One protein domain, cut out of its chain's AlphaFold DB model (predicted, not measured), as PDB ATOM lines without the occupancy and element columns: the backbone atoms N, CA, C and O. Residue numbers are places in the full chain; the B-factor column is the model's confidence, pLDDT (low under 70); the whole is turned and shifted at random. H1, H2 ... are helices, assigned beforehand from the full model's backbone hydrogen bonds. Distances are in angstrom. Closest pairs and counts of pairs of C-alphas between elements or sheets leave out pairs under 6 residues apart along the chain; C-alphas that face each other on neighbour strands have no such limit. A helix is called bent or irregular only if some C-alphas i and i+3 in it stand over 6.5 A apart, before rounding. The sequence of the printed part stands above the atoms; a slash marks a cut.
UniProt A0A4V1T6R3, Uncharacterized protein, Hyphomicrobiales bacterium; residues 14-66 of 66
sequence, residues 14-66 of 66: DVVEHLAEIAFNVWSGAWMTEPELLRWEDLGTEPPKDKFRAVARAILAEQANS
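This is residues 14 to 66 of the 66 residues of an uncharacterized protein of Hyphomicrobiales bacterium (UniProt A0A4V1T6R3). Two helices of 16 residues each, H1 and H2, cross steeply, off-centre on H2, near Ala 20 of H1 and Phe 52 of H2. A long loop, residues 30 to 48, joins them: it leaves the end of H1, sticks out with residues 30 to 35 and folds back to the start of H2, whose last residues stick out at the far end. The printed part has 53 residues, with two named helices in the order H1, H2 and no named strand; the class is all helix. The whole is only just loose, close to compact, with a radius of gyration of the C-alphas of 12.1 A, and elongated, spanning 40 by 20 by 14 A.

H1, residues 14 to 29, and H2, residues 49 to 64, touch, with 16 pairs of C-alphas within 8 A. Their closest C-alphas are those of Ala 20 and Phe 52, 4.7 A apart. The helices run opposite ways at a steep tilt of 64 degrees, and their centres are 10.1 A apart. In H1 and H2 every O i to N i+4 pair is within hydrogen-bond range.

H1 begins at C-alpha 14, at (172.067, 135.214, 152.019), and measures 22.3 A to C-alpha 29, at (189.083, 147.483, 159.581). H2 measures 22.7 A from C-alpha 49 to C-alpha 64, which is at (160.920, 146.333, 158.075). Neither helix is bent.

The C-alphas of Pro 35 and Asn 65 are the two farthest apart, at 40.1 A. Residues 30 to 35 stand free, and so do residues 61 to 66, of which 61 to 64 belong to H2. The link from H1 to H2, 19 residues, is long. The printed part has no cut and ends at residue 66, the chain's last residue. The mean pLDDT of the printed part is 80.0, and it is under 70 at residues 31 to 37, 44 to 47 and 65 to 66.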
ATOM      1  N   ASP A  14     170.969 134.685 152.833       89.81
ATOM      2  CA  ASP A  14     172.067 135.214 152.019       89.81
ATOM      3  C   ASP A  14     172.258 136.716 152.273       89.81
ATOM      4  O   ASP A  14     173.383 137.211 152.378       89.81
ATOM      5  N   VAL A  15     171.155 137.448 152.464       89.88
ATOM      6  CA  VAL A  15     171.188 138.870 152.838       89.88
ATOM      7  C   VAL A  15     171.742 139.043 154.253       89.88
ATOM      8  O   VAL A  15     172.548 139.944 154.495       89.88
ATOM      9  N   VAL A  16     171.350 138.170 155.186       90.88
ATOM     10  CA  VAL A  16     171.892 138.162 156.552       90.88
ATOM     11  C   VAL A  16     173.397 137.908 156.539       90.88
ATOM     12  O   VAL A  16     174.121 138.603 157.248       90.88
ATOM     13  N   GLU A  17     173.876 136.951 155.743       92.06
ATOM     14  CA  GLU A  17     175.310 136.669 155.622       92.06
ATOM     15  C   GLU A  17     176.083 137.832 155.012       92.06
ATOM     16  O   GLU A  17     177.113 138.231 155.553       92.06
ATOM     17  N   HIS A  18     175.562 138.438 153.945       92.44
ATOM     18  CA  HIS A  18     176.219 139.573 153.310       92.44
ATOM     19  C   HIS A  18     176.328 140.783 154.252       92.44
ATOM     20  O   HIS A  18     177.382 141.412 154.365       92.44
ATOM     21  N   LEU A  19     175.257 141.098 154.986       92.25
ATOM     22  CA  LEU A  19     175.276 142.182 155.972       92.25
ATOM     23  C   LEU A  19     176.172 141.864 157.175       92.25
ATOM     24  O   LEU A  19     176.831 142.765 157.699       92.25
ATOM     25  N   ALA A  20     176.220 140.604 157.608       91.94
ATOM     26  CA  ALA A  20     177.112 140.169 158.675       91.94
ATOM     27  C   ALA A  20     178.587 140.310 158.268       91.94
ATOM     28  O   ALA A  20     179.386 140.821 159.054       91.94
ATOM     29  N   GLU A  21     178.929 139.942 157.033       91.88
ATOM     30  CA  GLU A  21     180.263 140.132 156.462       91.88
ATOM     31  C   GLU A  21     180.651 141.616 156.402       91.88
ATOM     32  O   GLU A  21     181.745 141.985 156.830       91.88
ATOM     33  N   ILE A  22     179.753 142.493 155.939       90.31
ATOM     34  CA  ILE A  22     179.999 143.943 155.922       90.31
ATOM     35  C   ILE A  22     180.259 144.463 157.342       90.31
ATOM     36  O   ILE A  22     181.227 145.192 157.563       90.31
ATOM     37  N   ALA A  23     179.427 144.077 158.313       88.81
ATOM     38  CA  ALA A  23     179.585 144.493 159.704       88.81
ATOM     39  C   ALA A  23     180.921 144.015 160.299       88.81
ATOM     40  O   ALA A  23     181.594 144.777 160.997       88.81
ATOM     41  N   PHE A  24     181.328 142.782 159.989       88.06
ATOM     42  CA  PHE A  24     182.628 142.252 160.379       88.06
ATOM     43  C   PHE A  24     183.780 143.018 159.728       88.06
ATOM     44  O   PHE A  24     184.697 143.407 160.440       88.06
ATOM     45  N   ASN A  25     183.721 143.295 158.424       85.88
ATOM     46  CA  ASN A  25     184.774 144.016 157.704       85.88
ATOM     47  C   ASN A  25     184.954 145.455 158.213       85.88
ATOM     48  O   ASN A  25     186.075 145.953 158.305       85.88
ATOM     49  N   VAL A  26     183.860 146.129 158.580       86.06
ATOM     50  CA  VAL A  26     183.918 147.456 159.214       86.06
ATOM     51  C   VAL A  26     184.532 147.362 160.609       86.06
ATOM     52  O   VAL A  26     185.391 148.173 160.958       86.06
ATOM     53  N   TRP A  27     184.107 146.376 161.404       84.69
ATOM     54  CA  TRP A  27     184.660 146.151 162.735       84.69
ATOM     55  C   TRP A  27     186.153 145.819 162.666       84.69
ATOM     56  O   TRP A  27     186.924 146.482 163.340       84.69
ATOM     57  N   SER A  28     186.583 144.878 161.825       79.19
ATOM     58  CA  SER A  28     187.985 144.464 161.708       79.19
ATOM     59  C   SER A  28     188.870 145.566 161.123       79.19
ATOM     60  O   SER A  28     189.976 145.789 161.611       79.19
ATOM     61  N   GLY A  29     188.369 146.338 160.153       76.12
ATOM     62  CA  GLY A  29     189.083 147.483 159.581       76.12
ATOM     63  C   GLY A  29     189.378 148.604 160.587       76.12
ATOM     64  O   GLY A  29     190.336 149.355 160.405       76.12
ATOM     65  N   ALA A  30     188.605 148.705 161.675       75.50
ATOM     66  CA  ALA A  30     188.865 149.659 162.754       75.50
ATOM     67  C   ALA A  30     190.045 149.246 163.661       75.50
ATOM     68  O   ALA A  30     190.602 150.093 164.359       75.50
ATOM     69  N   TRP A  31     190.461 147.975 163.634       66.31
ATOM     70  CA  TRP A  31     191.530 147.422 164.470       66.31
ATOM     71  C   TRP A  31     192.803 147.259 163.629       66.31
ATOM     72  O   TRP A  31     193.273 146.159 163.370       66.31
ATOM     73  N   MET A  32     193.389 148.384 163.201       60.56
ATOM     74  CA  MET A  32     194.617 148.410 162.380       60.56
ATOM     75  C   MET A  32     195.881 147.886 163.095       60.56
ATOM     76  O   MET A  32     196.949 147.836 162.490       60.56
ATOM     77  N   THR A  33     195.798 147.549 164.386       62.78
ATOM     78  CA  THR A  33     196.947 147.153 165.215       62.78
ATOM     79  C   THR A  33     197.104 145.648 165.406       62.78
ATOM     80  O   THR A  33     198.122 145.238 165.963       62.78
ATOM     81  N   GLU A  34     196.143 144.825 164.978       58.50
ATOM     82  CA  GLU A  34     196.251 143.369 165.120       58.50
ATOM     83  C   GLU A  34     196.835 142.697 163.863       58.50
ATOM     84  O   GLU A  34     196.487 143.070 162.742       58.50
ATOM     85  N   PRO A  35     197.748 141.718 164.026       54.53
ATOM     86  CA  PRO A  35     198.513 141.136 162.922       54.53
ATOM     87  C   PRO A  35     197.708 140.196 162.010       54.53
ATOM     88  O   PRO A  35     198.208 139.820 160.951       54.53
ATOM     89  N   GLU A  36     196.478 139.827 162.376       60.44
ATOM     90  CA  GLU A  36     195.659 138.879 161.620       60.44
ATOM     91  C   GLU A  36     194.359 139.541 161.148       60.44
ATOM     92  O   GLU A  36     193.331 139.521 161.822       60.44
ATOM     93  N   LEU A  37     194.395 140.122 159.944       67.38
ATOM     94  CA  LEU A  37     193.182 140.458 159.197       67.38
ATOM     95  C   LEU A  37     192.513 139.151 158.757       67.38
ATOM     96  O   LEU A  37     192.751 138.648 157.656       67.38
ATOM     97  N   LEU A  38     191.715 138.573 159.652       75.06
ATOM     98  CA  LEU A  38     190.918 137.388 159.366       75.06
ATOM     99  C   LEU A  38     189.887 137.722 158.285       75.06
ATOM    100  O   LEU A  38     189.216 138.752 158.347       75.06
ATOM    101  N   ARG A  39     189.752 136.844 157.290       81.81
ATOM    102  CA  ARG A  39     188.669 136.944 156.309       81.81
ATOM    103  C   ARG A  39     187.400 136.377 156.915       81.81
ATOM    104  O   ARG A  39     187.454 135.417 157.680       81.81
ATOM    105  N   TRP A  40     186.256 136.924 156.513       85.06
ATOM    106  CA  TRP A  40     184.952 136.429 156.950       85.06
ATOM    107  C   TRP A  40     184.795 134.919 156.718       85.06
ATOM    108  O   TRP A  40     184.326 134.194 157.592       85.06
ATOM    109  N   GLU A  41     185.233 134.421 155.564       85.12
ATOM    110  CA  GLU A  41     185.177 133.001 155.194       85.12
ATOM    111  C   GLU A  41     185.983 132.109 156.152       85.12
ATOM    112  O   GLU A  41     185.509 131.033 156.515       85.12
ATOM    113  N   ASP A  42     187.119 132.612 156.639       80.56
ATOM    114  CA  ASP A  42     188.102 131.886 157.451       80.56
ATOM    115  C   ASP A  42     187.802 131.924 158.963       80.56
ATOM    116  O   ASP A  42     188.510 131.304 159.761       80.56
ATOM    117  N   LEU A  43     186.745 132.629 159.387       76.12
ATOM    118  CA  LEU A  43     186.323 132.669 160.788       76.12
ATOM    119  C   LEU A  43     185.830 131.290 161.241       76.12
ATOM    120  O   LEU A  43     184.675 130.917 161.018       76.12
ATOM    121  N   GLY A  44     186.713 130.553 161.915       65.12
ATOM    122  CA  GLY A  44     186.401 129.257 162.513       65.12
ATOM    123  C   GLY A  44     185.481 129.370 163.730       65.12
ATOM    124  O   GLY A  44     184.501 128.634 163.821       65.12
ATOM    125  N   THR A  45     185.765 130.302 164.648       63.41
ATOM    126  CA  THR A  45     185.002 130.463 165.905       63.41
ATOM    127  C   THR A  45     185.091 131.852 166.545       63.41
ATOM    128  O   THR A  45     184.140 132.245 167.221       63.41
ATOM    129  N   GLU A  46     186.177 132.615 166.350       60.75
ATOM    130  CA  GLU A  46     186.358 133.945 166.954       60.75
ATOM    131  C   GLU A  46     186.850 135.002 165.942       60.75
ATOM    132  O   GLU A  46     187.811 134.738 165.224       60.75
ATOM    133  N   PRO A  47     186.221 136.198 165.895       63.03
ATOM    134  CA  PRO A  47     184.934 136.510 166.516       63.03
ATOM    135  C   PRO A  47     183.795 135.645 165.927       63.03
ATOM    136  O   PRO A  47     183.790 135.347 164.732       63.03
ATOM    137  N   PRO A  48     182.815 135.214 166.743       77.94
ATOM    138  CA  PRO A  48     181.788 134.291 166.278       77.94
ATOM    139  C   PRO A  48     180.865 134.966 165.261       77.94
ATOM    140  O   PRO A  48     180.231 135.979 165.574       77.94
ATOM    141  N   LYS A  49     180.744 134.363 164.068       84.88
ATOM    142  CA  LYS A  49     179.869 134.831 162.976       84.88
ATOM    143  C   LYS A  49     178.444 135.115 163.450       84.88
ATOM    144  O   LYS A  49     177.823 136.079 163.013       84.88
ATOM    145  N   ASP A  50     177.951 134.331 164.407       86.56
ATOM    146  CA  ASP A  50     176.611 134.475 164.979       86.56
ATOM    147  C   ASP A  50     176.351 135.842 165.613       86.56
ATOM    148  O   ASP A  50     175.223 136.329 165.539       86.56
ATOM    149  N   LYS A  51     177.375 136.508 166.164       86.50
ATOM    150  CA  LYS A  51     177.221 137.876 166.679       86.50
ATOM    151  C   LYS A  51     176.909 138.856 165.551       86.50
ATOM    152  O   LYS A  51     175.975 139.642 165.671       86.50
ATOM    153  N   PHE A  52     177.640 138.780 164.443       90.31
ATOM    154  CA  PHE A  52     177.415 139.656 163.291       90.31
ATOM    155  C   PHE A  52     176.111 139.318 162.560       90.31
ATOM    156  O   PHE A  52     175.374 140.223 162.183       90.31
ATOM    157  N   ARG A  53     175.751 138.032 162.466       91.19
ATOM    158  CA  ARG A  53     174.438 137.597 161.956       91.19
ATOM    159  C   ARG A  53     173.287 138.124 162.807       91.19
ATOM    160  O   ARG A  53     172.263 138.525 162.265       91.19
ATOM    161  N   ALA A  54     173.429 138.131 164.133       90.00
ATOM    162  CA  ALA A  54     172.416 138.689 165.028       90.00
ATOM    163  C   ALA A  54     172.243 140.203 164.817       90.00
ATOM    164  O   ALA A  54     171.110 140.676 164.747       90.00
ATOM    165  N   VAL A  55     173.345 140.942 164.641       89.19
ATOM    166  CA  VAL A  55     173.305 142.373 164.291       89.19
ATOM    167  C   VAL A  55     172.618 142.589 162.939       89.19
ATOM    168  O   VAL A  55     171.718 143.419 162.847       89.19
ATOM    169  N   ALA A  56     172.971 141.809 161.914       91.62
ATOM    170  CA  ALA A  56     172.348 141.888 160.593       91.62
ATOM    171  C   ALA A  56     170.828 141.653 160.651       91.62
ATOM    172  O   ALA A  56     170.057 142.437 160.098       91.62
ATOM    173  N   ARG A  57     170.379 140.628 161.389       89.94
ATOM    174  CA  ARG A  57     168.946 140.357 161.598       89.94
ATOM    175  C   ARG A  57     168.233 141.510 162.306       89.94
ATOM    176  O   ARG A  57     167.120 141.845 161.917       89.94
ATOM    177  N   ALA A  58     168.860 142.125 163.310       88.19
ATOM    178  CA  ALA A  58     168.276 143.257 164.029       88.19
ATOM    179  C   ALA A  58     168.110 144.497 163.132       88.19
ATOM    180  O   ALA A  58     167.068 145.141 163.179       88.19
ATOM    181  N   ILE A  59     169.095 144.795 162.276       86.19
ATOM    182  CA  ILE A  59     169.012 145.901 161.308       86.19
ATOM    183  C   ILE A  59     167.866 145.667 160.320       86.19
ATOM    184  O   ILE A  59     167.062 146.567 160.090       86.19
ATOM    185  N   LEU A  60     167.768 144.459 159.759       87.12
ATOM    186  CA  LEU A  60     166.702 144.116 158.816       87.12
ATOM    187  C   LEU A  60     165.315 144.183 159.469       87.12
ATOM    188  O   LEU A  60     164.374 144.681 158.856       87.12
ATOM    189  N   ALA A  61     165.195 143.735 160.722       85.75
ATOM    190  CA  ALA A  61     163.951 143.833 161.481       85.75
ATOM    191  C   ALA A  61     163.542 145.293 161.749       85.75
ATOM    192  O   ALA A  61     162.364 145.624 161.643       85.75
ATOM    193  N   GLU A  62     164.498 146.173 162.055       83.31
ATOM    194  CA  GLU A  62     164.234 147.605 162.250       83.31
ATOM    195  C   GLU A  62     163.794 148.286 160.944       83.31
ATOM    196  O   GLU A  62     162.842 149.065 160.935       83.31
ATOM    197  N   GLN A  63     164.433 147.950 159.818       78.19
ATOM    198  CA  GLN A  63     164.067 148.495 158.506       78.19
ATOM    199  C   GLN A  63     162.700 148.021 158.011       78.19
ATOM    200  O   GLN A  63     162.037 148.756 157.290       78.19
ATOM    201  N   ALA A  64     162.256 146.825 158.400       77.62
ATOM    202  CA  ALA A  64     160.920 146.333 158.075       77.62
ATOM    203  C   ALA A  64     159.795 147.054 158.852       77.62
ATOM    204  O   ALA A  64     158.634 146.967 158.454       77.62
ATOM    205  N   ASN A  65     160.131 147.747 159.947       68.69
ATOM    206  CA  ASN A  65     159.190 148.485 160.798       68.69
ATOM    207  C   ASN A  65     159.148 150.002 160.520       68.69
ATOM    208  O   ASN A  65     158.333 150.694 161.134       68.69
ATOM    209  N   SER A  66     160.025 150.516 159.649       52.97
ATOM    210  CA  SER A  66     160.115 151.936 159.253       52.97
ATOM    211  C   SER A  66     159.454 152.196 157.903       52.97
ATOM    212  O   SER A  66     158.867 153.290 157.747       52.97
TER     213      SER A  66